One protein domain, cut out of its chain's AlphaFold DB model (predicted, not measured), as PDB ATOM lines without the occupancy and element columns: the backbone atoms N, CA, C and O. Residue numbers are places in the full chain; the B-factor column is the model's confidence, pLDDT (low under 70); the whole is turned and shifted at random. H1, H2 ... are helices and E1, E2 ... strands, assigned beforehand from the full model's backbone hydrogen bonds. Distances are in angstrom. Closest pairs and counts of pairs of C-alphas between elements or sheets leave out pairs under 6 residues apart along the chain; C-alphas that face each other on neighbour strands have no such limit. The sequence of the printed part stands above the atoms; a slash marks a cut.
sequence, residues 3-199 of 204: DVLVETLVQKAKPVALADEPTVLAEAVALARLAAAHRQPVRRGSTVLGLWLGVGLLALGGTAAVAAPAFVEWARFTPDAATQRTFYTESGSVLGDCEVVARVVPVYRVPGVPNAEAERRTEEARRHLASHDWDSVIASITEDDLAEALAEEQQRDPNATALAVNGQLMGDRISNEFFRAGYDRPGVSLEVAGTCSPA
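AT A GLANCE: This is residues 3 to 199 of the 204 residues of an uncharacterized protein of Microbacterium sp. AK009 (UniProt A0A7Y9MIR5). A twisted sheet of three strands has three helices, H3, H4 and H6, over one face, and a fourth, H5, packs crosswise on the first part of H6. From this body a long loose arm, residues 3 to 64, sticks out, with H1 and H2 in it. The printed part has 197 residues with six named helices and three named strands, in the order H1 H2 E1 E2 H3 H4 H5 H6 E3; the sheet order is E1 - E2 - E3, all antiparallel, and the class is mixed, helices and strands. The whole is loose, with a radius of gyration of the C-alphas of 22.5 A and spans of 70 by 52 by 40 A.

IN THESE COORDINATES: H1, residues 3 to 12, begins with C-alpha 3 at (150.502, 124.114, 163.884). H2 is residues 22 to 37, 22.3 A long. E1 is residues 81 to 88, and E2, the longest strand, is residues 94 to 106, 38.3 A. H3, residues 115 to 131, is 24.3 A long and begins with C-alpha 115 at (128.914, 124.953, 134.014). H4 is residues 134 to 139 and H5 residues 143 to 156. H6, residues 162 to 180, spans 26.2 A. E3, residues 188 to 198, spans 33.7 A and ends with C-alpha 198 at (139.169, 164.562, 146.523).

HOW THE PARTS SIT: E2 is the inner strand. E1 and E2 form an antiparallel hairpin at 161 degrees, with N 85 and O 98 within hydrogen-bond range at 2.8 A. E2 and E3 are antiparallel at 163 degrees, with N 99 and O 195 within hydrogen-bond range at 2.8 A. The helices H3, H4 and H6 on one face of the sheet make two layers, one of strands and one of helices. H6, at a height over the sheet of 8.2 A, is over E2 and E3; its closest C-alphas to E3 are Gly 167 and Gly 194, 5.2 A. H3 runs along the strands, at 14 degrees to E2 on the local plane. H4 is over E1. H6 touches H4 with residues 170 to 174 alone, closest C-alphas Ile 138 and Met 170, 6.1 A, at a steep tilt of 50 degrees. H5 and H6 touch at Leu 150 and Val 165, C-alphas 6.0 A apart, about perpendicular at 74 degrees. Every O i to N i+4 pair is within hydrogen-bond range in H1, H2, H3, H4 and H6, and 9 of 10 in H5.

THE WHOLE: The C-alphas farthest apart are those of Asp 3 and Val 48, 78.1 A. The printed part has no cut. The link from H2 to E1, 43 residues, is long. Residues 3 to 77 have pLDDT under 70; the mean of the printed part is 76.6.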
ATOM      1  N   ASP A   3     150.559 122.658 164.071       49.06
ATOM      2  CA  ASP A   3     150.502 124.114 163.884       49.06
ATOM      3  C   ASP A   3     151.805 124.696 163.311       49.06
ATOM      4  O   ASP A   3     151.779 125.558 162.437       49.06
ATOM      5  N   VAL A   4     152.967 124.162 163.705       54.16
ATOM      6  CA  VAL A   4     154.279 124.635 163.215       54.16
ATOM      7  C   VAL A   4     154.479 124.314 161.726       54.16
ATOM      8  O   VAL A   4     155.142 125.058 161.003       54.16
ATOM      9  N   LEU A   5     153.886 123.220 161.243       53.38
ATOM     10  CA  LEU A   5     153.991 122.784 159.848       53.38
ATOM     11  C   LEU A   5     153.093 123.622 158.932       53.38
ATOM     12  O   LEU A   5     153.514 123.975 157.830       53.38
ATOM     13  N   VAL A   6     151.905 124.002 159.412       53.91
ATOM     14  CA  VAL A   6     150.996 124.916 158.706       53.91
ATOM     15  C   VAL A   6     151.603 126.316 158.619       53.91
ATOM     16  O   VAL A   6     151.670 126.869 157.525       53.91
ATOM     17  N   GLU A   7     152.153 126.850 159.714       49.50
ATOM     18  CA  GLU A   7     152.796 128.174 159.731       49.50
ATOM     19  C   GLU A   7     153.978 128.246 158.742       49.50
ATOM     20  O   GLU A   7     154.127 129.207 157.986       49.50
ATOM     21  N   THR A   8     154.787 127.181 158.679       50.75
ATOM     22  CA  THR A   8     155.961 127.101 157.792       50.75
ATOM     23  C   THR A   8     155.563 126.966 156.314       50.75
ATOM     24  O   THR A   8     156.242 127.502 155.432       50.75
ATOM     25  N   LEU A   9     154.455 126.276 156.018       49.19
ATOM     26  CA  LEU A   9     153.905 126.165 154.661       49.19
ATOM     27  C   LEU A   9     153.231 127.466 154.209       49.19
ATOM     28  O   LEU A   9     153.417 127.871 153.063       49.19
ATOM     29  N   VAL A  10     152.534 128.166 155.109       53.97
ATOM     30  CA  VAL A  10     151.957 129.495 154.854       53.97
ATOM     31  C   VAL A  10     153.060 130.531 154.624       53.97
ATOM     32  O   VAL A  10     152.943 131.343 153.709       53.97
ATOM     33  N   GLN A  11     154.172 130.474 155.368       52.50
ATOM     34  CA  GLN A  11     155.328 131.349 155.135       52.50
ATOM     35  C   GLN A  11     156.005 131.098 153.782       52.50
ATOM     36  O   GLN A  11     156.355 132.057 153.099       52.50
ATOM     37  N   LYS A  12     156.167 129.831 153.371       47.84
ATOM     38  CA  LYS A  12     156.749 129.479 152.062       47.84
ATOM     39  C   LYS A  12     155.817 129.745 150.879       47.84
ATOM     40  O   LYS A  12     156.301 129.860 149.758       47.84
ATOM     41  N   ALA A  13     154.511 129.833 151.120       43.38
ATOM     42  CA  ALA A  13     153.509 130.156 150.110       43.38
ATOM     43  C   ALA A  13     153.235 131.664 149.983       43.38
ATOM     44  O   ALA A  13     152.433 132.051 149.131       43.38
ATOM     45  N   LYS A  14     153.880 132.525 150.791       38.84
ATOM     46  CA  LYS A  14     153.806 133.973 150.572       38.84
ATOM     47  C   LYS A  14     154.486 134.289 149.234       38.84
ATOM     48  O   LYS A  14     155.682 134.025 149.107       38.84
ATOM     49  N   PRO A  15     153.759 134.810 148.230       37.31
ATOM     50  CA  PRO A  15     154.379 135.218 146.982       37.31
ATOM     51  C   PRO A  15     155.421 136.290 147.299       37.31
ATOM     52  O   PRO A  15     155.141 137.216 148.063       37.31
ATOM     53  N   VAL A  16     156.621 136.146 146.735       49.19
ATOM     54  CA  VAL A  16     157.627 137.211 146.743       49.19
ATOM     55  C   VAL A  16     156.947 138.442 146.158       49.19
ATOM     56  O   VAL A  16     156.495 138.422 145.011       49.19
ATOM     57  N   ALA A  17     156.792 139.486 146.970       46.47
ATOM     58  CA  ALA A  17     156.290 140.751 146.481       46.47
ATOM     59  C   ALA A  17     157.305 141.249 145.448       46.47
ATOM     60  O   ALA A  17     158.444 141.546 145.787       46.47
ATOM     61  N   LEU A  18     156.891 141.358 144.186       45.59
ATOM     62  CA  LEU A  18     157.700 141.937 143.103       45.59
ATOM     63  C   LEU A  18     158.134 143.393 143.392       45.59
ATOM     64  O   LEU A  18     158.922 143.959 142.643       45.59
ATOM     65  N   ALA A  19     157.640 143.991 144.480       46.56
ATOM     66  CA  ALA A  19     158.074 145.275 145.016       46.56
ATOM     67  C   ALA A  19     159.449 145.230 145.717       46.56
ATOM     68  O   ALA A  19     160.077 146.277 145.845       46.56
ATOM     69  N   ASP A  20     159.932 144.052 146.134       45.34
ATOM     70  CA  ASP A  20     161.236 143.901 146.801       45.34
ATOM     71  C   ASP A  20     162.404 143.692 145.818       45.34
ATOM     72  O   ASP A  20     163.562 143.654 146.238       45.34
ATOM     73  N   GLU A  21     162.140 143.602 144.507       44.69
ATOM     74  CA  GLU A  21     163.192 143.594 143.486       44.69
ATOM     75  C   GLU A  21     163.351 144.980 142.833       44.69
ATOM     76  O   GLU A  21     162.589 145.345 141.930       44.69
ATOM     77  N   PRO A  22     164.373 145.768 143.226       52.12
ATOM     78  CA  PRO A  22     164.573 147.126 142.711       52.12
ATOM     79  C   PRO A  22     164.844 147.159 141.200       52.12
ATOM     80  O   PRO A  22     164.617 148.178 140.549       52.12
ATOM     81  N   THR A  23     165.297 146.044 140.624       53.94
ATOM     82  CA  THR A  23     165.530 145.864 139.186       53.94
ATOM     83  C   THR A  23     164.237 145.822 138.373       53.94
ATOM     84  O   THR A  23     164.170 146.474 137.334       53.94
ATOM     85  N   VAL A  24     163.189 145.147 138.859       51.00
ATOM     86  CA  VAL A  24     161.904 145.014 138.142       51.00
ATOM     87  C   VAL A  24     161.134 146.336 138.157       51.00
ATOM     88  O   VAL A  24     160.579 146.759 137.141       51.00
ATOM     89  N   LEU A  25     161.169 147.046 139.289       51.31
ATOM     90  CA  LEU A  25     160.583 148.382 139.410       51.31
ATOM     91  C   LEU A  25     161.304 149.397 138.504       51.31
ATOM     92  O   LEU A  25     160.658 150.200 137.831       51.31
ATOM     93  N   ALA A  26     162.639 149.345 138.443       55.31
ATOM     94  CA  ALA A  26     163.425 150.219 137.574       55.31
ATOM     95  C   ALA A  26     163.153 149.958 136.083       55.31
ATOM     96  O   ALA A  26     163.067 150.907 135.302       55.31
ATOM     97  N   GLU A  27     162.973 148.695 135.693       53.34
ATOM     98  CA  GLU A  27     162.676 148.306 134.314       53.34
ATOM     99  C   GLU A  27     161.263 148.742 133.891       53.34
ATOM    100  O   GLU A  27     161.091 149.334 132.822       53.34
ATOM    101  N   ALA A  28     160.268 148.591 134.771       52.22
ATOM    102  CA  ALA A  28     158.909 149.084 134.539       52.22
ATOM    103  C   ALA A  28     158.856 150.618 134.398       52.22
ATOM    104  O   ALA A  28     158.221 151.148 133.481       52.22
ATOM    105  N   VAL A  29     159.580 151.352 135.253       59.69
ATOM    106  CA  VAL A  29     159.681 152.820 135.171       59.69
ATOM    107  C   VAL A  29     160.435 153.264 133.913       59.69
ATOM    108  O   VAL A  29     160.063 154.262 133.291       59.69
ATOM    109  N   ALA A  30     161.471 152.533 133.496       63.34
ATOM    110  CA  ALA A  30     162.208 152.821 132.266       63.34
ATOM    111  C   ALA A  30     161.337 152.618 131.014       63.34
ATOM    112  O   ALA A  30     161.344 153.473 130.123       63.34
ATOM    113  N   LEU A  31     160.532 151.553 130.976       56.12
ATOM    114  CA  LEU A  31     159.569 151.295 129.900       56.12
ATOM    115  C   LEU A  31     158.473 152.368 129.846       56.12
ATOM    116  O   LEU A  31     158.170 152.883 128.767       56.12
ATOM    117  N   ALA A  32     157.946 152.787 131.001       52.28
ATOM    118  CA  ALA A  32     156.964 153.869 131.081       52.28
ATOM    119  C   ALA A  32     157.530 155.211 130.574       52.28
ATOM    120  O   ALA A  32     156.857 155.946 129.847       52.28
ATOM    121  N   ARG A  33     158.795 155.521 130.892       55.34
ATOM    122  CA  ARG A  33     159.474 156.737 130.406       55.34
ATOM    123  C   ARG A  33     159.780 156.688 128.911       55.34
ATOM    124  O   ARG A  33     159.624 157.706 128.240       55.34
ATOM    125  N   LEU A  34     160.166 155.530 128.375       52.69
ATOM    126  CA  LEU A  34     160.366 155.340 126.932       52.69
ATOM    127  C   LEU A  34     159.060 155.525 126.149       52.69
ATOM    128  O   LEU A  34     159.059 156.199 125.118       52.69
ATOM    129  N   ALA A  35     157.945 155.011 126.673       47.38
ATOM    130  CA  ALA A  35     156.621 155.211 126.090       47.38
ATOM    131  C   ALA A  35     156.178 156.687 126.141       47.38
ATOM    132  O   ALA A  35     155.632 157.206 125.167       47.38
ATOM    133  N   ALA A  36     156.466 157.396 127.238       50.16
ATOM    134  CA  ALA A  36     156.171 158.823 127.367       50.16
ATOM    135  C   ALA A  36     157.032 159.700 126.435       50.16
ATOM    136  O   ALA A  36     156.531 160.672 125.869       50.16
ATOM    137  N   ALA A  37     158.303 159.337 126.222       48.38
ATOM    138  CA  ALA A  37     159.230 160.068 125.355       48.38
ATOM    139  C   ALA A  37     158.901 159.950 123.851       48.38
ATOM    140  O   ALA A  37     159.360 160.772 123.062       48.38
ATOM    141  N   HIS A  38     158.095 158.963 123.444       42.12
ATOM    142  CA  HIS A  38     157.650 158.782 122.053       42.12
ATOM    143  C   HIS A  38     156.375 159.562 121.680       42.12
ATOM    144  O   HIS A  38     155.906 159.466 120.545       42.12
ATOM    145  N   ARG A  39     155.819 160.384 122.582       41.66
ATOM    146  CA  ARG A  39     154.715 161.294 122.238       41.66
ATOM    147  C   ARG A  39     155.235 162.458 121.391       41.66
ATOM    148  O   ARG A  39     155.767 163.436 121.911       41.66
ATOM    149  N   GLN A  40     155.072 162.366 120.071       41.19
ATOM    150  CA  GLN A  40     155.323 163.501 119.184       41.19
ATOM    151  C   GLN A  40     154.273 164.609 119.401       41.19
ATOM    152  O   GLN A  40     153.074 164.315 119.427       41.19
ATOM    153  N   PRO A  41     154.678 165.888 119.505       40.28
ATOM    154  CA  PRO A  41     153.743 167.005 119.537       40.28
ATOM    155  C   PRO A  41     153.129 167.202 118.144       40.28
ATOM    156  O   PRO A  41     153.819 167.563 117.188       40.28
ATOM    157  N   VAL A  42     151.821 166.979 118.014       40.84
ATOM    158  CA  VAL A  42     151.101 167.172 116.747       40.84
ATOM    159  C   VAL A  42     150.967 168.673 116.469       40.84
ATOM    160  O   VAL A  42     150.093 169.359 116.998       40.84
ATOM    161  N   ARG A  43     151.863 169.208 115.634       45.75
ATOM    162  CA  ARG A  43     151.805 170.587 115.133       45.75
ATOM    163  C   ARG A  43     150.733 170.677 114.040       45.75
ATOM    164  O   ARG A  43     150.886 170.116 112.960       45.75
ATOM    165  N   ARG A  44     149.643 171.394 114.326       49.75
ATOM    166  CA  ARG A  44     148.555 171.704 113.383       49.75
ATOM    167  C   ARG A  44     149.097 172.608 112.263       49.75
ATOM    168  O   ARG A  44     149.402 173.769 112.509       49.75
ATOM    169  N   GLY A  45     149.220 172.076 111.048       38.59
ATOM    170  CA  GLY A  45     149.580 172.826 109.843       38.59
ATOM    171  C   GLY A  45     148.759 172.337 108.653       38.59
ATOM    172  O   GLY A  45     148.820 171.166 108.293       38.59
ATOM    173  N   SER A  46     147.946 173.222 108.080       53.69
ATOM    174  CA  SER A  46     147.129 172.979 106.891       53.69
ATOM    175  C   SER A  46     147.988 172.923 105.625       53.69
ATOM    176  O   SER A  46     148.724 173.879 105.405       53.69
ATOM    177  N   THR A  47     147.832 171.881 104.793       44.94
ATOM    178  CA  THR A  47     147.621 171.934 103.321       44.94
ATOM    179  C   THR A  47     147.720 170.538 102.679       44.94
ATOM    180  O   THR A  47     148.747 169.887 102.785       44.94
ATOM    181  N   VAL A  48     146.637 170.141 101.994       48.47
ATOM    182  CA  VAL A  48     146.547 169.643 100.599       48.47
ATOM    183  C   VAL A  48     147.465 168.492 100.108       48.47
ATOM    184  O   VAL A  48     148.671 168.641  99.994       48.47
ATOM    185  N   LEU A  49     146.783 167.437  99.619       49.38
ATOM    186  CA  LEU A  49     147.162 166.403  98.627       49.38
ATOM    187  C   LEU A  49     148.262 165.375  98.964       49.38
ATOM    188  O   LEU A  49     149.435 165.702  99.084       49.38
ATOM    189  N   GLY A  50     147.894 164.089  98.897       39.25
ATOM    190  CA  GLY A  50     148.846 162.988  98.725       39.25
ATOM    191  C   GLY A  50     148.213 161.607  98.905       39.25
ATOM    192  O   GLY A  50     147.764 161.269  99.992       39.25
ATOM    193  N   LEU A  51     148.154 160.836  97.819       41.28
ATOM    194  CA  LEU A  51     147.582 159.491  97.686       41.28
ATOM    195  C   LEU A  51     148.208 158.412  98.609       41.28
ATOM    196  O   LEU A  51     149.421 158.356  98.755       41.28
ATOM    197  N   TRP A  52     147.343 157.488  99.058       46.81
ATOM    198  CA  TRP A  52     147.510 156.024  99.226       46.81
ATOM    199  C   TRP A  52     148.747 155.434  99.936       46.81
ATOM    200  O   TRP A  52     149.817 155.335  99.349       46.81
ATOM    201  N   LEU A  53     148.517 154.806 101.100       43.75
ATOM    202  CA  LEU A  53     148.631 153.346 101.315       43.75
ATOM    203  C   LEU A  53     148.163 153.003 102.740       43.75
ATOM    204  O   LEU A  53     148.630 153.571 103.722       43.75
ATOM    205  N   GLY A  54     147.179 152.108 102.836       43.19
ATOM    206  CA  GLY A  54     146.547 151.728 104.093       43.19
ATOM    207  C   GLY A  54     147.437 150.906 105.021       43.19
ATOM    208  O   GLY A  54     148.106 149.985 104.576       43.19
ATOM    209  N   VAL A  55     147.332 151.204 106.315       41.31
ATOM    210  CA  VAL A  55     147.042 150.253 107.396       41.31
ATOM    211  C   VAL A  55     146.237 151.065 108.411       41.31
ATOM    212  O   VAL A  55     146.779 151.903 109.127       41.31
ATOM    213  N   GLY A  56     144.918 150.882 108.412       39.50
ATOM    214  CA  GLY A  56     144.037 151.470 109.415       39.50
ATOM    215  C   GLY A  56     144.174 150.707 110.725       39.50
ATOM    216  O   GLY A  56     143.401 149.792 110.987       39.50
ATOM    217  N   LEU A  57     145.165 151.068 111.539       41.97
ATOM    218  CA  LEU A  57     145.141 150.754 112.963       41.97
ATOM    219  C   LEU A  57     144.179 151.746 113.607       41.97
ATOM    220  O   LEU A  57     144.474 152.932 113.737       41.97
ATOM    221  N   LEU A  58     142.989 151.234 113.920       45.53
ATOM    222  CA  LEU A  58     141.983 151.907 114.721       45.53
ATOM    223  C   LEU A  58     142.666 152.495 115.955       45.53
ATOM    224  O   LEU A  58     143.192 151.772 116.801       45.53
ATOM    225  N   ALA A  59     142.662 153.822 116.013       40.09
ATOM    226  CA  ALA A  59     142.953 154.589 117.202       40.09
ATOM    227  C   ALA A  59     141.863 154.275 118.232       40.09
ATOM    228  O   ALA A  59     140.859 154.976 118.334       40.09
ATOM    229  N   LEU A  60     142.047 153.181 118.969       44.19
ATOM    230  CA  LEU A  60     141.436 153.031 120.276       44.19
ATOM    231  C   LEU A  60     142.072 154.115 121.138       44.19
ATOM    232  O   LEU A  60     143.258 154.051 121.470       44.19
ATOM    233  N   GLY A  61     141.289 155.159 121.400       38.47
ATOM    234  CA  GLY A  61     141.591 156.185 122.380       38.47
ATOM    235  C   GLY A  61     141.679 155.545 123.756       38.47
ATOM    236  O   GLY A  61     140.735 155.590 124.527       38.47
ATOM    237  N   GLY A  62     142.816 154.922 124.047       38.06
ATOM    238  CA  GLY A  62     143.215 154.605 125.399       38.06
ATOM    239  C   GLY A  62     143.687 155.900 126.030       38.06
ATOM    240  O   GLY A  62     144.847 156.290 125.878       38.06
ATOM    241  N   THR A  63     142.794 156.589 126.730       44.88
ATOM    242  CA  THR A  63     143.211 157.427 127.847       44.88
ATOM    243  C   THR A  63     143.965 156.514 128.806       44.88
ATOM    244  O   THR A  63     143.383 155.790 129.604       44.88
ATOM    245  N   ALA A  64     145.291 156.497 128.687       42.84
ATOM    246  CA  ALA A  64     146.162 155.979 129.724       42.84
ATOM    247  C   ALA A  64     146.064 156.942 130.915       42.84
ATOM    248  O   ALA A  64     146.919 157.812 131.089       42.84
ATOM    249  N   ALA A  65     144.981 156.824 131.683       45.19
ATOM    250  CA  ALA A  65     144.907 157.356 133.026       45.19
ATOM    251  C   ALA A  65     145.819 156.474 133.882       45.19
ATOM    252  O   ALA A  65     145.463 155.376 134.297       45.19
ATOM    253  N   VAL A  66     147.059 156.922 134.079       44.91
ATOM    254  CA  VAL A  66     147.879 156.408 135.173       44.91
ATOM    255  C   VAL A  66     147.360 157.087 136.434       44.91
ATOM    256  O   VAL A  66     147.868 158.126 136.839       44.91
ATOM    257  N   ALA A  67     146.328 156.498 137.022       43.75
ATOM    258  CA  ALA A  67     145.949 156.704 138.407       43.75
ATOM    259  C   ALA A  67     145.732 155.311 139.004       43.75
ATOM    260  O   ALA A  67     144.707 154.682 138.788       43.75
ATOM    261  N   ALA A  68     146.732 154.762 139.690       42.19
ATOM    262  CA  ALA A  68     146.521 153.554 140.480       42.19
ATOM    263  C   ALA A  68     147.446 153.560 141.696       42.19
ATOM    264  O   ALA A  68     148.629 153.230 141.593       42.19
ATOM    265  N   PRO A  69     146.884 153.908 142.862       48.19
ATOM    266  CA  PRO A  69     146.995 152.975 143.978       48.19
ATOM    267  C   PRO A  69     145.644 152.528 144.559       48.19
ATOM    268  O   PRO A  69     145.641 151.683 145.447       48.19
ATOM    269  N   ALA A  70     144.494 153.014 144.078       54.94
ATOM    270  CA  ALA A  70     143.212 152.717 144.733       54.94
ATOM    271  C   ALA A  70     142.642 151.309 144.441       54.94
ATOM    272  O   ALA A  70     141.874 150.780 145.238       54.94
ATOM    273  N   PHE A  71     143.067 150.651 143.357       54.59
ATOM    274  CA  PHE A  71     142.545 149.340 142.937       54.59
ATOM    275  C   PHE A  71     143.555 148.188 143.078       54.59
ATOM    276  O   PHE A  71     143.462 147.188 142.371       54.59
ATOM    277  N   VAL A  72     144.540 148.277 143.979       53.09
ATOM    278  CA  VAL A  72     145.601 147.249 144.119       53.09
ATOM    279  C   VAL A  72     145.045 145.849 144.439       53.09
ATOM    280  O   VAL A  72     145.624 144.848 144.020       53.09
ATOM    281  N   GLU A  73     143.893 145.744 145.106       52.44
ATOM    282  CA  GLU A  73     143.215 144.454 145.310       52.44
ATOM    283  C   GLU A  73     142.590 143.901 144.013       52.44
ATOM    284  O   GLU A  73     142.657 142.697 143.747       52.44
ATOM    285  N   TRP A  74     142.091 144.786 143.146       54.25
ATOM    286  CA  TRP A  74     141.618 144.466 141.797       54.25
ATOM    287  C   TRP A  74     142.749 144.207 140.802       54.25
ATOM    288  O   TRP A  74     142.521 143.494 139.835       54.25
ATOM    289  N   ALA A  75     143.979 144.671 141.050       51.38
ATOM    290  CA  ALA A  75     145.131 144.492 140.154       51.38
ATOM    291  C   ALA A  75     145.497 143.019 139.861       51.38
ATOM    292  O   ALA A  75     146.316 142.742 138.985       51.38
ATOM    293  N   ARG A  76     144.889 142.053 140.567       62.06
ATOM    294  CA  ARG A  76     144.989 140.619 140.246       62.06
ATOM    295  C   ARG A  76     144.115 140.197 139.056       62.06
ATOM    296  O   ARG A  76     144.238 139.059 138.607       62.06
ATOM    297  N   PHE A  77     143.234 141.069 138.564       67.38
ATOM    298  CA  PHE A  77     142.265 140.787 137.509       67.38
ATOM    299  C   PHE A  77     142.032 142.014 136.613       67.38
ATOM    300  O   PHE A  77     142.137 143.154 137.048       67.38
ATOM    301  N   THR A  78     141.695 141.788 135.345       81.75
ATOM    302  CA  THR A  78     141.350 142.865 134.404       81.75
ATOM    303  C   THR A  78     139.855 143.181 134.519       81.75
ATOM    304  O   THR A  78     139.063 142.239 134.444       81.75
ATOM    305  N   PRO A  79     139.448 144.449 134.720       88.88
ATOM    306  CA  PRO A  79     138.037 144.815 134.682       88.88
ATOM    307  C   PRO A  79     137.482 144.657 133.261       88.88
ATOM    308  O   PRO A  79     138.200 144.863 132.282       88.88
ATOM    309  N   ASP A  80     136.205 144.302 133.153       90.62
ATOM    310  CA  ASP A  80     135.506 144.236 131.864       90.62
ATOM    311  C   ASP A  80     135.026 145.632 131.429       90.62
ATOM    312  O   ASP A  80     134.917 145.899 130.235       90.62
ATOM    313  N   ALA A  81     134.774 146.529 132.390       92.50
ATOM    314  CA  ALA A  81     134.476 147.941 132.165       92.50
ATOM    315  C   ALA A  81     135.118 148.828 133.240       92.50
ATOM    316  O   ALA A  81     135.221 148.436 134.404       92.50
ATOM    317  N   ALA A  82     135.514 150.035 132.844       93.06
ATOM    318  CA  ALA A  82     135.972 151.093 133.735       93.06
ATOM    319  C   ALA A  82     135.450 152.434 133.210       93.06
ATOM    320  O   ALA A  82     135.494 152.677 132.004       93.06
ATOM    321  N   THR A  83     134.950 153.285 134.099       93.94
ATOM    322  CA  THR A  83     134.474 154.636 133.772       93.94
ATOM    323  C   THR A  83     134.834 155.590 134.902       93.94
ATOM    324  O   THR A  83     134.945 155.190 136.064       93.94
ATOM    325  N   GLN A  84     135.055 156.853 134.554       93.62
ATOM    326  CA  GLN A  84     135.467 157.894 135.485       93.62
ATOM    327  C   GLN A  84     134.573 159.117 135.318       93.62
ATOM    328  O   GLN A  84     134.192 159.472 134.201       93.62
ATOM    329  N   ARG A  85     134.251 159.786 136.425       93.06
ATOM    330  CA  ARG A  85     133.514 161.049 136.416       93.06
ATOM    331  C   ARG A  85     134.045 161.997 137.480       93.06
ATOM    332  O   ARG A  85     134.117 161.656 138.658       93.06
ATOM    333  N   THR A  86     134.333 163.216 137.045       93.12
ATOM    334  CA  THR A  86     134.576 164.356 137.925       93.12
ATOM    335  C   THR A  86     133.245 164.922 138.404       93.12
ATOM    336  O   THR A  86     132.331 165.161 137.607       93.12
ATOM    337  N   PHE A  87     133.142 165.164 139.704       90.00
ATOM    338  CA  PHE A  87     132.015 165.851 140.319       90.00
ATOM    339  C   PHE A  87     132.407 167.267 140.720       90.00
ATOM    340  O   PHE A  87     133.571 167.556 141.003       90.00
ATOM    341  N   TYR A  88     131.414 168.148 140.759       89.25
ATOM    342  CA  TYR A  88     131.573 169.558 141.089       89.25
ATOM    343  C   TYR A  88     130.652 169.919 142.255       89.25
ATOM    344  O   TYR A  88     129.638 169.262 142.481       89.25
ATOM    345  N   THR A  89     131.018 170.950 143.006       86.81
ATOM    346  CA  THR A  89     130.158 171.565 144.020       86.81
ATOM    347  C   THR A  89     129.136 172.489 143.356       86.81
ATOM    348  O   THR A  89     129.325 172.906 142.212       86.81
ATOM    349  N   GLU A  90     128.109 172.910 144.099       84.25
ATOM    350  CA  GLU A  90     127.128 173.910 143.634       84.25
ATOM    351  C   GLU A  90     127.787 175.232 143.192       84.25
ATOM    352  O   GLU A  90     127.284 175.940 142.323       84.25
ATOM    353  N   SER A  91     128.948 175.569 143.768       86.50
ATOM    354  CA  SER A  91     129.725 176.759 143.396       86.50
ATOM    355  C   SER A  91     130.493 176.618 142.072       86.50
ATOM    356  O   SER A  91     131.118 177.577 141.615       86.50
ATOM    357  N   GLY A  92     130.473 175.430 141.462       86.31
ATOM    358  CA  GLY A  92     131.230 175.087 140.259       86.31
ATOM    359  C   GLY A  92     132.689 174.696 140.516       86.31
ATOM    360  O   GLY A  92     133.433 174.487 139.556       86.31
ATOM    361  N   SER A  93     133.131 174.592 141.775       86.75
ATOM    362  CA  SER A  93     134.461 174.055 142.100       86.75
ATOM    363  C   SER A  93     134.492 172.534 141.938       86.75
ATOM    364  O   SER A  93     133.471 171.877 142.104       86.75
ATOM    365  N   VAL A  94     135.654 171.953 141.633       88.25
ATOM    366  CA  VAL A  94     135.800 170.488 141.574       88.25
ATOM    367  C   VAL A  94     135.642 169.918 142.983       88.25
ATOM    368  O   VAL A  94     136.303 170.380 143.909       88.25
ATOM    369  N   LEU A  95     134.758 168.934 143.134       88.31
ATOM    370  CA  LEU A  95     134.574 168.169 144.367       88.31
ATOM    371  C   LEU A  95     135.580 167.011 144.426       88.31
ATOM    372  O   LEU A  95     136.216 166.784 145.450       88.31
ATOM    373  N   GLY A  96     135.744 166.298 143.314       90.62
ATOM    374  CA  GLY A  96     136.712 165.215 143.181       90.62
ATOM    375  C   GLY A  96     136.420 164.314 141.990       90.62
ATOM    376  O   GLY A  96     135.418 164.489 141.290       90.62
ATOM    377  N   ASP A  97     137.304 163.347 141.782       91.81
ATOM    378  CA  ASP A  97     137.242 162.384 140.689       91.81
ATOM    379  C   ASP A  97     136.860 161.012 141.225       91.81
ATOM    380  O   ASP A  97     137.518 160.477 142.118       91.81
ATOM    381  N   CYS A  98     135.805 160.431 140.665       92.38
ATOM    382  CA  CYS A  98     135.384 159.076 140.970       92.38
ATOM    383  C   CYS A  98     135.681 158.150 139.797       92.38
ATOM    384  O   CYS A  98     135.397 158.472 138.646       92.38
ATOM    385  N   GLU A  99     136.200 156.970 140.100       92.81
ATOM    386  CA  GLU A  99     136.415 155.878 139.165       92.81
ATOM    387  C   GLU A  99     135.615 154.668 139.625       92.81
ATOM    388  O   GLU A  99     135.675 154.284 140.794       92.81
ATOM    389  N   VAL A 100     134.883 154.049 138.701       92.12
ATOM    390  CA  VAL A 100     134.188 152.788 138.941       92.12
ATOM    391  C   VAL A 100     134.635 151.757 137.925       92.12
ATOM    392  O   VAL A 100     134.641 151.998 136.717       92.12
ATOM    393  N   VAL A 101     134.979 150.580 138.435       93.44
ATOM    394  CA  VAL A 101     135.322 149.398 137.653       93.44
ATOM    395  C   VAL A 101     134.287 148.309 137.887       93.44
ATOM    396  O   VAL A 101     133.745 148.161 138.984       93.44
ATOM    397  N   ALA A 102     134.021 147.524 136.851       94.38
ATOM    398  CA  ALA A 102     133.100 146.404 136.916       94.38
ATOM    399  C   ALA A 102     133.673 145.180 136.202       94.38
ATOM    400  O   ALA A 102     134.392 145.286 135.202       94.38
ATOM    401  N   ARG A 103     133.325 143.995 136.703       94.75
ATOM    402  CA  ARG A 103     133.600 142.721 136.036       94.75
ATOM    403  C   ARG A 103     132.455 141.743 136.203       94.75
ATOM    404  O   ARG A 103     131.729 141.775 137.194       94.75
ATOM    405  N   VAL A 104     132.362 140.810 135.269       96.44
ATOM    406  CA  VAL A 104     131.457 139.671 135.352       96.44
ATOM    407  C   VAL A 104     132.246 138.402 135.652       96.44
ATOM    408  O   VAL A 104     133.231 138.069 134.979       96.44
ATOM    409  N   VAL A 105     131.783 137.647 136.643       95.81
ATOM    410  CA  VAL A 105     132.342 136.346 137.019       95.81
ATOM    411  C   VAL A 105     131.286 135.241 136.907       95.81
ATOM    412  O   VAL A 105     130.100 135.486 137.147       95.81
ATOM    413  N   PRO A 106     131.689 134.012 136.538       97.12
ATOM    414  CA  PRO A 106     130.770 132.887 136.496       97.12
ATOM    415  C   PRO A 106     130.463 132.389 137.910       97.12
ATOM    416  O   PRO A 106     131.359 132.239 138.744       97.12
ATOM    417  N   VAL A 107     129.201 132.041 138.154       97.25
ATOM    418  CA  VAL A 107     128.771 131.351 139.376       97.25
ATOM    419  C   VAL A 107     128.521 129.886 139.044       97.25
ATOM    420  O   VAL A 107     127.550 129.527 138.379       97.25
ATOM    421  N   TYR A 108     129.411 129.011 139.502       95.62
ATOM    422  CA  TYR A 108     129.284 127.574 139.269       95.62
ATOM    423  C   TYR A 108     128.381 126.894 140.297       95.62
ATOM    424  O   TYR A 108     128.145 127.409 141.386       95.62
ATOM    425  N   ARG A 109     127.938 125.673 139.966       94.06
ATOM    426  CA  ARG A 109     127.119 124.811 140.845       94.06
ATOM    427  C   ARG A 109     125.747 125.397 141.198       94.06
ATOM    428  O   ARG A 109     125.162 125.033 142.215       94.06
ATOM    429  N   VAL A 110     125.213 126.257 140.336       95.06
ATOM    430  CA  VAL A 110     123.835 126.741 140.439       95.06
ATOM    431  C   VAL A 110     122.872 125.625 139.997       95.06
ATOM    432  O   VAL A 110     123.053 125.067 138.909       95.06
ATOM    433  N   PRO A 111     121.853 125.261 140.800       97.00
ATOM    434  CA  PRO A 111     120.886 124.231 140.428       97.00
ATOM    435  C   PRO A 111     120.229 124.509 139.070       97.00
ATOM    436  O   PRO A 111     119.747 125.609 138.813       97.00
ATOM    437  N   GLY A 112     120.207 123.504 138.191       96.00
ATOM    438  CA  GLY A 112     119.606 123.622 136.857       96.00
ATOM    439  C   GLY A 112     120.448 124.373 135.817       96.00
ATOM    440  O   GLY A 112     119.994 124.515 134.683       96.00
ATOM    441  N   VAL A 113     121.670 124.810 136.151       97.00
ATOM    442  CA  VAL A 113     122.582 125.483 135.213       97.00
ATOM    443  C   VAL A 113     123.884 124.686 135.078       97.00
ATOM    444  O   VAL A 113     124.699 124.670 136.000       97.00
ATOM    445  N   PRO A 114     124.117 124.014 133.937       97.44
ATOM    446  CA  PRO A 114     125.406 123.387 133.650       97.44
ATOM    447  C   PRO A 114     126.545 124.416 133.608       97.44
ATOM    448  O   PRO A 114     126.347 125.531 133.133       97.44
ATOM    449  N   ASN A 115     127.762 124.034 134.011       97.62
ATOM    450  CA  ASN A 115     128.914 124.953 134.014       97.62
ATOM    451  C   ASN A 115     129.178 125.593 132.637       97.62
ATOM    452  O   ASN A 115     129.402 126.794 132.569       97.62
ATOM    453  N   ALA A 116     129.058 124.831 131.544       97.69
ATOM    454  CA  ALA A 116     129.225 125.362 130.186       97.69
ATOM    455  C   ALA A 116     128.182 126.442 129.829       97.69
ATOM    456  O   ALA A 116     128.465 127.371 129.077       97.69
ATOM    457  N   GLU A 117     126.971 126.341 130.382       98.00
ATOM    458  CA  GLU A 117     125.939 127.363 130.210       98.00
ATOM    459  C   GLU A 117     126.247 128.608 131.058       98.00
ATOM    460  O   GLU A 117     126.071 129.723 130.573       98.00
ATOM    461  N   ALA A 118     126.757 128.438 132.284       97.88
ATOM    462  CA  ALA A 118     127.228 129.551 133.113       97.88
ATOM    463  C   ALA A 118     128.388 130.310 132.440       97.88
ATOM    464  O   ALA A 118     128.363 131.539 132.376       97.88
ATOM    465  N   GLU A 119     129.354 129.595 131.858       97.81
ATOM    466  CA  GLU A 119     130.457 130.177 131.079       97.81
ATOM    467  C   GLU A 119     129.943 130.950 129.859       97.81
ATOM    468  O   GLU A 119     130.297 132.114 129.672       97.81
ATOM    469  N   ARG A 120     129.041 130.353 129.065       98.19
ATOM    470  CA  ARG A 120     128.438 131.012 127.896       98.19
ATOM    471  C   ARG A 120     127.722 132.312 128.274       98.19
ATOM    472  O   ARG A 120     127.889 133.320 127.591       98.19
ATOM    473  N   ARG A 121     126.923 132.291 129.347       98.19
ATOM    474  CA  ARG A 121     126.199 133.474 129.845       98.19
ATOM    475  C   ARG A 121     127.144 134.541 130.378       98.19
ATOM    476  O   ARG A 121     126.894 135.719 130.145       98.19
ATOM    477  N   THR A 122     128.206 134.127 131.064       98.06
ATOM    478  CA  THR A 122     129.246 135.028 131.569       98.06
ATOM    479  C   THR A 122     129.943 135.732 130.414       98.06
ATOM    480  O   THR A 122     130.044 136.948 130.428       98.06
ATOM    481  N   GLU A 123     130.343 135.006 129.370       97.69
ATOM    482  CA  GLU A 123     130.998 135.595 128.196       97.69
ATOM    483  C   GLU A 123     130.073 136.547 127.416       97.69
ATOM    484  O   GLU A 123     130.494 137.574 126.889       97.69
ATOM    485  N   GLU A 124     128.781 136.232 127.335       98.12
ATOM    486  CA  GLU A 124     127.783 137.148 126.777       98.12
ATOM    487  C   GLU A 124     127.671 138.439 127.602       98.12
ATOM    488  O   GLU A 124     127.708 139.532 127.040       98.12
ATOM    489  N   ALA A 125     127.588 138.310 128.926       98.12
ATOM    490  CA  ALA A 125     127.500 139.432 129.849       98.12
ATOM    491  C   ALA A 125     128.778 140.288 129.860       98.12
ATOM    492  O   ALA A 125     128.681 141.512 129.865       98.12
ATOM    493  N   ARG A 126     129.967 139.674 129.777       96.81
ATOM    494  CA  ARG A 126     131.249 140.384 129.630       96.81
ATOM    495  C   ARG A 126     131.299 141.209 128.360       96.81
ATOM    496  O   ARG A 126     131.681 142.370 128.406       96.81
ATOM    497  N   ARG A 127     130.872 140.643 127.227       97.19
ATOM    498  CA  ARG A 127     130.819 141.389 125.961       97.19
ATOM    499  C   ARG A 127     129.870 142.575 126.038       97.19
ATOM    500  O   ARG A 127     130.196 143.624 125.492       97.19
ATOM    501  N   HIS A 128     128.727 142.433 126.706       96.50
ATOM    502  CA  HIS A 128     127.852 143.573 126.967       96.50
ATOM    503  C   HIS A 128     128.551 144.617 127.839       96.50
ATOM    504  O   HIS A 128     128.654 145.765 127.420       96.50
ATOM    505  N   LEU A 129     129.105 144.202 128.982       95.56
ATOM    506  CA  LEU A 129     129.810 145.086 129.907       95.56
ATOM    507  C   LEU A 129     130.947 145.847 129.207       95.56
ATOM    508  O   LEU A 129     131.029 147.058 129.331       95.56
ATOM    509  N   ALA A 130     131.748 145.188 128.373       94.81
ATOM    510  CA  ALA A 130     132.866 145.816 127.668       94.81
ATOM    511  C   ALA A 130     132.473 146.709 126.474       94.81
ATOM    512  O   ALA A 130     133.288 147.508 126.021       94.81
ATOM    513  N   SER A 131     131.268 146.553 125.912       93.38
ATOM    514  CA  SER A 131     130.836 147.297 124.710       93.38
ATOM    515  C   SER A 131     129.794 148.380 124.981       93.38
ATOM    516  O   SER A 131     129.463 149.142 124.070       93.38
ATOM    517  N   HIS A 132     129.261 148.444 126.199       95.62
ATOM    518  CA  HIS A 132     128.262 149.428 126.585       95.62
ATOM    519  C   HIS A 132     128.900 150.796 126.875       95.62
ATOM    520  O   HIS A 132     129.998 150.880 127.422       95.62
ATOM    521  N   ASP A 133     128.200 151.872 126.511       95.69
ATOM    522  CA  ASP A 133     128.636 153.250 126.759       95.69
ATOM    523  C   ASP A 133     128.305 153.668 128.200       95.69
ATOM    524  O   ASP A 133     127.268 154.274 128.487       95.69
ATOM    525  N   TRP A 134     129.191 153.296 129.124       94.75
ATOM    526  CA  TRP A 134     129.049 153.633 130.539       94.75
ATOM    527  C   TRP A 134     129.192 155.122 130.811       94.75
ATOM    528  O   TRP A 134     128.551 155.615 131.735       94.75
ATOM    529  N   ASP A 135     129.950 155.851 129.996       92.69
ATOM    530  CA  ASP A 135     130.127 157.287 130.186       92.69
ATOM    531  C   ASP A 135     128.789 158.010 130.014       92.69
ATOM    532  O   ASP A 135     128.443 158.857 130.836       92.69
ATOM    533  N   SER A 136     127.968 157.622 129.030       94.06
ATOM    534  CA  SER A 136     126.606 158.158 128.893       94.06
ATOM    535  C   SER A 136     125.693 157.768 130.061       94.06
ATOM    536  O   SER A 136     124.861 158.575 130.491       94.06
ATOM    537  N   VAL A 137     125.802 156.537 130.565       94.81
ATOM    538  CA  VAL A 137     124.999 156.055 131.701       94.81
ATOM    539  C   VAL A 137     125.351 156.829 132.966       94.81
ATOM    540  O   VAL A 137     124.460 157.312 133.667       94.81
ATOM    541  N   ILE A 138     126.640 157.006 133.233       94.88
ATOM    542  CA  ILE A 138     127.133 157.753 134.381       94.88
ATOM    543  C   ILE A 138     126.851 159.242 134.222       94.88
ATOM    544  O   ILE A 138     126.413 159.855 135.188       94.88
ATOM    545  N   ALA A 139     127.006 159.828 133.032       92.31
ATOM    546  CA  ALA A 139     126.682 161.232 132.761       92.31
ATOM    547  C   ALA A 139     125.205 161.570 133.025       92.31
ATOM    548  O   ALA A 139     124.887 162.716 133.330       92.31
ATOM    549  N   SER A 140     124.310 160.577 132.959       93.56
ATOM    550  CA  SER A 140     122.887 160.764 133.264       93.56
ATOM    551  C   SER A 140     122.577 161.002 134.744       93.56
ATOM    552  O   SER A 140     121.450 161.377 135.048       93.56
ATOM    553  N   ILE A 141     123.542 160.787 135.648       94.19
ATOM    554  CA  ILE A 141     123.394 161.108 137.071       94.19
ATOM    555  C   ILE A 141     123.348 162.634 137.223       94.19
ATOM    556  O   ILE A 141     124.300 163.334 136.846       94.19
ATOM    557  N   THR A 142     122.230 163.128 137.739       94.00
ATOM    558  CA  THR A 142     121.926 164.549 137.933       94.00
ATOM    559  C   THR A 142     122.352 165.037 139.316       94.00
ATOM    560  O   THR A 142     122.700 164.243 140.185       94.00
ATOM    561  N   GLU A 143     122.340 166.353 139.532       91.31
ATOM    562  CA  GLU A 143     122.581 166.936 140.860       91.31
ATOM    563  C   GLU A 143     121.499 166.527 141.868       91.31
ATOM    564  O   GLU A 143     121.828 166.231 143.016       91.31
ATOM    565  N   ASP A 144     120.242 166.421 141.423       93.88
ATOM    566  CA  ASP A 144     119.129 165.955 142.253       93.88
ATOM    567  C   ASP A 144     119.349 164.506 142.718       93.88
ATOM    568  O   ASP A 144     119.181 164.222 143.902       93.88
ATOM    569  N   ASP A 145     119.809 163.614 141.828       95.44
ATOM    570  CA  ASP A 145     120.120 162.220 142.189       95.44
ATOM    571  C   ASP A 145     121.218 162.150 143.269       95.44
ATOM    572  O   ASP A 145     121.149 161.332 144.188       95.44
ATOM    573  N   LEU A 146     122.244 163.007 143.171       93.56
ATOM    574  CA  LEU A 146     123.348 163.059 144.138       93.56
ATOM    575  C   LEU A 146     122.872 163.600 145.491       93.56
ATOM    576  O   LEU A 146     123.238 163.059 146.535       93.56
ATOM    577  N   ALA A 147     122.055 164.656 145.480       93.69
ATOM    578  CA  ALA A 147     121.505 165.260 146.688       93.69
ATOM    579  C   ALA A 147     120.537 164.310 147.409       93.69
ATOM    580  O   ALA A 147     120.603 164.184 148.633       93.69
ATOM    581  N   GLU A 148     119.677 163.613 146.661       96.62
ATOM    582  CA  GLU A 148     118.775 162.590 147.191       96.62
ATOM    583  C   GLU A 148     119.569 161.436 147.809       96.62
ATOM    584  O   GLU A 148     119.376 161.126 148.986       96.62
ATOM    585  N   ALA A 149     120.527 160.869 147.071       95.44
ATOM    586  CA  ALA A 149     121.360 159.777 147.566       95.44
ATOM    587  C   ALA A 149     122.149 160.176 148.826       95.44
ATOM    588  O   ALA A 149     122.247 159.395 149.773       95.44
ATOM    589  N   LEU A 150     122.676 161.405 148.878       95.50
ATOM    590  CA  LEU A 150     123.396 161.899 150.050       95.50
ATOM    591  C   LEU A 150     122.463 162.066 151.249       95.50
ATOM    592  O   LEU A 150     122.816 161.657 152.353       95.50
ATOM    593  N   ALA A 151     121.272 162.629 151.046       96.94
ATOM    594  CA  ALA A 151     120.288 162.796 152.109       96.94
ATOM    595  C   ALA A 151     119.780 161.449 152.647       96.94
ATOM    596  O   ALA A 151     119.527 161.323 153.848       96.94
ATOM    597  N   GLU A 152     119.623 160.440 151.788       96.88
ATOM    598  CA  GLU A 152     119.296 159.077 152.208       96.88
ATOM    599  C   GLU A 152     120.427 158.437 153.012       96.88
ATOM    600  O   GLU A 152     120.174 157.850 154.068       96.88
ATOM    601  N   GLU A 153     121.674 158.562 152.555       96.38
ATOM    602  CA  GLU A 153     122.809 157.960 153.252       96.38
ATOM    603  C   GLU A 153     123.086 158.663 154.583       96.38
ATOM    604  O   GLU A 153     123.327 157.994 155.583       96.38
ATOM    605  N   GLN A 154     122.910 159.984 154.664       96.56
ATOM    606  CA  GLN A 154     123.046 160.745 155.911       96.56
ATOM    607  C   GLN A 154     122.008 160.384 156.981       96.56
ATOM    608  O   GLN A 154     122.248 160.590 158.173       96.56
ATOM    609  N   GLN A 155     120.867 159.806 156.594       97.06
ATOM    610  CA  GLN A 155     119.925 159.232 157.559       97.06
ATOM    611  C   GLN A 155     120.466 157.948 158.202       97.06
ATOM    612  O   GLN A 155     120.072 157.623 159.325       97.06
ATOM    613  N   ARG A 156     121.346 157.212 157.508       95.94
ATOM    614  CA  ARG A 156     121.976 155.974 157.994       95.94
ATOM    615  C   ARG A 156     123.300 156.258 158.700       95.94
ATOM    616  O   ARG A 156     123.510 155.766 159.807       95.94
ATOM    617  N   ASP A 157     124.149 157.072 158.084       96.12
ATOM    618  CA  ASP A 157     125.419 157.556 158.612       96.12
ATOM    619  C   ASP A 157     125.496 159.085 158.479       96.12
ATOM    620  O   ASP A 157     125.802 159.597 157.404       96.12
ATOM    621  N   PRO A 158     125.289 159.842 159.572       95.25
ATOM    622  CA  PRO A 158     125.383 161.302 159.555       95.25
ATOM    623  C   PRO A 158     126.736 161.862 159.087       95.25
ATOM    624  O   PRO A 158     126.819 163.053 158.800       95.25
ATOM    625  N   ASN A 159     127.791 161.040 159.036       94.62
ATOM    626  CA  ASN A 159     129.116 161.434 158.549       94.62
ATOM    627  C   ASN A 159     129.345 161.078 157.071       94.62
ATOM    628  O   ASN A 159     130.457 161.261 156.573       94.62
ATOM    629  N   ALA A 160     128.328 160.570 156.369       93.81
ATOM    630  CA  ALA A 160     128.416 160.270 154.948       93.81
ATOM    631  C   ALA A 160     128.809 161.520 154.148       93.81
ATOM    632  O   ALA A 160     128.236 162.605 154.307       93.81
ATOM    633  N   THR A 161     129.801 161.354 153.273       92.50
ATOM    634  CA  THR A 161     130.334 162.427 152.430       92.50
ATOM    635  C   THR A 161     129.785 162.321 151.013       92.50
ATOM    636  O   THR A 161     129.530 161.226 150.510       92.50
ATOM    637  N   ALA A 162     129.663 163.466 150.335       91.50
ATOM    638  CA  ALA A 162     129.224 163.508 148.942       91.50
ATOM    639  C   ALA A 162     130.106 162.626 148.039       91.50
ATOM    640  O   ALA A 162     129.591 161.863 147.234       91.50
ATOM    641  N   LEU A 163     131.433 162.646 148.217       90.81
ATOM    642  CA  LEU A 163     132.342 161.813 147.420       90.81
ATOM    643  C   LEU A 163     132.079 160.312 147.589       90.81
ATOM    644  O   LEU A 163     132.040 159.597 146.591       90.81
ATOM    645  N   ALA A 164     131.873 159.829 148.818       89.56
ATOM    646  CA  ALA A 164     131.593 158.411 149.048       89.56
ATOM    647  C   ALA A 164     130.283 157.979 148.367       89.56
ATOM    648  O   ALA A 164     130.247 156.962 147.669       89.56
ATOM    649  N   VAL A 165     129.238 158.798 148.507       94.12
ATOM    650  CA  VAL A 165     127.920 158.550 147.910       94.12
ATOM    651  C   VAL A 165     127.974 158.588 146.384       94.12
ATOM    652  O   VAL A 165     127.386 157.732 145.731       94.12
ATOM    653  N   ASN A 166     128.729 159.515 145.794       93.50
ATOM    654  CA  ASN A 166     128.856 159.629 144.341       93.50
ATOM    655  C   ASN A 166     129.456 158.360 143.716       93.50
ATOM    656  O   ASN A 166     128.949 157.863 142.708       93.50
ATOM    657  N   GLY A 167     130.511 157.812 144.329       92.56
ATOM    658  CA  GLY A 167     131.130 156.562 143.878       92.56
ATOM    659  C   GLY A 167     130.180 155.368 143.983       92.56
ATOM    660  O   GLY A 167     130.108 154.552 143.060       92.56
ATOM    661  N   GLN A 168     129.404 155.294 145.068       93.81
ATOM    662  CA  GLN A 168     128.368 154.276 145.236       93.81
ATOM    663  C   GLN A 168     127.268 154.413 144.175       93.81
ATOM    664  O   GLN A 168     126.948 153.435 143.503       93.81
ATOM    665  N   LEU A 169     126.758 155.625 143.950       95.88
ATOM    666  CA  LEU A 169     125.692 155.890 142.985       95.88
ATOM    667  C   LEU A 169     126.104 155.528 141.550       95.88
ATOM    668  O   LEU A 169     125.308 154.972 140.792       95.88
ATOM    669  N   MET A 170     127.362 155.782 141.177       96.12
ATOM    670  CA  MET A 170     127.915 155.315 139.903       96.12
ATOM    671  C   MET A 170     127.890 153.781 139.795       96.12
ATOM    672  O   MET A 170     127.470 153.239 138.768       96.12
ATOM    673  N   GLY A 171     128.302 153.073 140.851       95.69
ATOM    674  CA  GLY A 171     128.278 151.609 140.887       95.69
ATOM    675  C   GLY A 171     126.864 151.024 140.834       95.69
ATOM    676  O   GLY A 171     126.611 150.060 140.101       95.69
ATOM    677  N   ASP A 172     125.921 151.656 141.530       96.56
ATOM    678  CA  ASP A 172     124.506 151.288 141.517       96.56
ATOM    679  C   ASP A 172     123.894 151.503 140.130       96.56
ATOM    680  O   ASP A 172     123.139 150.661 139.639       96.56
ATOM    681  N   ARG A 173     124.259 152.589 139.437       97.06
ATOM    682  CA  ARG A 173     123.791 152.862 138.073       97.06
ATOM    683  C   ARG A 173     124.258 151.799 137.078       97.06
ATOM    684  O   ARG A 173     123.443 151.328 136.283       97.06
ATOM    685  N   ILE A 174     125.528 151.388 137.149       96.44
ATOM    686  CA  ILE A 174     126.077 150.301 136.320       96.44
ATOM    687  C   ILE A 174     125.337 148.992 136.604       96.44
ATOM    688  O   ILE A 174     124.892 148.317 135.673       96.44
ATOM    689  N   SER A 175     125.157 148.658 137.882       97.31
ATOM    690  CA  SER A 175     124.477 147.428 138.301       97.31
ATOM    691  C   SER A 175     123.030 147.387 137.815       97.31
ATOM    692  O   SER A 175     122.601 146.411 137.199       97.31
ATOM    693  N   ASN A 176     122.290 148.479 138.010       97.31
ATOM    694  CA  ASN A 176     120.902 148.598 137.578       97.31
ATOM    695  C   ASN A 176     120.754 148.466 136.061       97.31
ATOM    696  O   ASN A 176     119.852 147.768 135.599       97.31
ATOM    697  N   GLU A 177     121.636 149.090 135.277       97.56
ATOM    698  CA  GLU A 177     121.591 148.969 133.819       97.56
ATOM    699  C   GLU A 177     121.904 147.543 133.359       97.56
ATOM    700  O   GLU A 177     121.181 146.980 132.533       97.56
ATOM    701  N   PHE A 178     122.924 146.920 133.950       97.56
ATOM    702  CA  PHE A 178     123.300 145.538 133.668       97.56
ATOM    703  C   PHE A 178     122.149 144.558 133.959       97.56
ATOM    704  O   PHE A 178     121.856 143.665 133.155       97.56
ATOM    705  N   PHE A 179     121.438 144.743 135.075       97.12
ATOM    706  CA  PHE A 179     120.274 143.924 135.421       97.12
ATOM    707  C   PHE A 179     119.072 144.215 134.522       97.12
ATOM    708  O   PHE A 179     118.415 143.279 134.060       97.12
ATOM    709  N   ARG A 180     118.821 145.486 134.190       97.19
ATOM    710  CA  ARG A 180     117.754 145.896 133.263       97.19
ATOM    711  C   ARG A 180     117.955 145.321 131.861       97.19
ATOM    712  O   ARG A 180     116.977 144.966 131.205       97.19
ATOM    713  N   ALA A 181     119.204 145.171 131.425       97.06
ATOM    714  CA  ALA A 181     119.563 144.505 130.175       97.06
ATOM    715  C   ALA A 181     119.367 142.972 130.210       97.06
ATOM    716  O   ALA A 181     119.528 142.303 129.189       97.06
ATOM    717  N   GLY A 182     118.975 142.402 131.355       97.56
ATOM    718  CA  GLY A 182     118.646 140.987 131.504       97.56
ATOM    719  C   GLY A 182     119.848 140.092 131.799       97.56
ATOM    720  O   GLY A 182     119.778 138.887 131.546       97.56
ATOM    721  N   TYR A 183     120.948 140.652 132.317       97.00
ATOM    722  CA  TYR A 183     122.139 139.882 132.688       97.00
ATOM    723  C   TYR A 183     122.158 139.406 134.146       97.00
ATOM    724  O   TYR A 183     123.038 138.616 134.495       97.00
ATOM    725  N   ASP A 184     121.152 139.765 134.955       94.81
ATOM    726  CA  ASP A 184     120.851 139.076 136.218       94.81
ATOM    727  C   ASP A 184     120.272 137.684 135.923       94.81
ATOM    728  O   ASP A 184     119.060 137.471 135.832       94.81
ATOM    729  N   ARG A 185     121.161 136.732 135.637       94.81
ATOM    730  CA  ARG A 185     120.790 135.361 135.282       94.81
ATOM    731  C   ARG A 185     121.536 134.371 136.165       94.81
ATOM    732  O   ARG A 185     122.732 134.542 136.403       94.81
ATOM    733  N   PRO A 186     120.890 133.251 136.542       96.81
ATOM    734  CA  PRO A 186     121.559 132.154 137.225       96.81
ATOM    735  C   PRO A 186     122.856 131.750 136.508       96.81
ATOM    736  O   PRO A 186     122.841 131.458 135.305       96.81
ATOM    737  N   GLY A 187     123.961 131.730 137.254       96.00
ATOM    738  CA  GLY A 187     125.295 131.407 136.745       96.00
ATOM    739  C   GLY A 187     126.179 132.611 136.403       96.00
ATOM    740  O   GLY A 187     127.314 132.403 135.984       96.00
ATOM    741  N   VAL A 188     125.691 133.839 136.590       97.81
ATOM    742  CA  VAL A 188     126.412 135.091 136.318       97.81
ATOM    743  C   VAL A 188     126.388 135.964 137.572       97.81
ATOM    744  O   VAL A 188     125.352 136.062 138.222       97.81
ATOM    745  N   SER A 189     127.513 136.593 137.912       96.81
ATOM    746  CA  SER A 189     127.596 137.606 138.968       96.81
ATOM    747  C   SER A 189     128.320 138.835 138.444       96.81
ATOM    748  O   SER A 189     129.356 138.713 137.790       96.81
ATOM    749  N   LEU A 190     127.776 140.006 138.756       96.94
ATOM    750  CA  LEU A 190     128.432 141.287 138.545       96.94
ATOM    751  C   LEU A 190     129.162 141.674 139.832       96.94
ATOM    752  O   LEU A 190     128.593 141.595 140.917       96.94
ATOM    753  N   GLU A 191     130.412 142.091 139.706       94.94
ATOM    754  CA  GLU A 191     131.172 142.711 140.783       94.94
ATOM    755  C   GLU A 191     131.529 144.129 140.353       94.94
ATOM    756  O   GLU A 191     132.065 144.329 139.262       94.94
ATOM    757  N   VAL A 192     131.227 145.104 141.206       93.94
ATOM    758  CA  VAL A 192     131.457 146.529 140.948       93.94
ATOM    759  C   VAL A 192     132.220 147.112 142.125       93.94
ATOM    760  O   VAL A 192     131.922 146.799 143.277       93.94
ATOM    761  N   ALA A 193     133.213 147.945 141.840       89.81
ATOM    762  CA  ALA A 193     133.956 148.675 142.852       89.81
ATOM    763  C   ALA A 193     134.181 150.111 142.394       89.81
ATOM    764  O   ALA A 193     134.579 150.349 141.256       89.81
ATOM    765  N   GLY A 194     133.942 151.053 143.301       87.38
ATOM    766  CA  GLY A 194     134.169 152.472 143.084       87.38
ATOM    767  C   GLY A 194     135.197 153.028 144.057       87.38
ATOM    768  O   GLY A 194     135.305 152.572 145.193       87.38
ATOM    769  N   THR A 195     135.942 154.029 143.613       87.88
ATOM    770  CA  THR A 195     136.781 154.864 144.467       87.88
ATOM    771  C   THR A 195     136.616 156.314 144.054       87.88
ATOM    772  O   THR A 195     136.412 156.600 142.878       87.88
ATOM    773  N   CYS A 196     136.707 157.227 145.012       90.50
ATOM    774  CA  CYS A 196     136.716 158.651 144.737       90.50
ATOM    775  C   CYS A 196     137.921 159.282 145.419       90.50
ATOM    776  O   CYS A 196     138.232 158.959 146.567       90.50
ATOM    777  N   SER A 197     138.592 160.175 144.704       89.12
ATOM    778  CA  SER A 197     139.679 160.990 145.226       89.12
ATOM    779  C   SER A 197     139.207 162.441 145.311       89.12
ATOM    780  O   SER A 197     138.612 162.932 144.347       89.12
ATOM    781  N   PRO A 198     139.442 163.134 146.437       87.56
ATOM    782  CA  PRO A 198     139.169 164.562 146.523       87.56
ATOM    783  C   PRO A 198     140.042 165.329 145.521       87.56
ATOM    784  O   PRO A 198     141.087 164.836 145.084       87.56
ATOM    785  N   ALA A 199     139.612 166.529 145.140       84.00
ATOM    786  CA  ALA A 199     140.385 167.380 144.241       84.00
ATOM    787  C   ALA A 199     141.775 167.703 144.832       84.00
ATOM    788  O   ALA A 199     141.917 167.930 146.034       84.00
TER     789      ALA A 199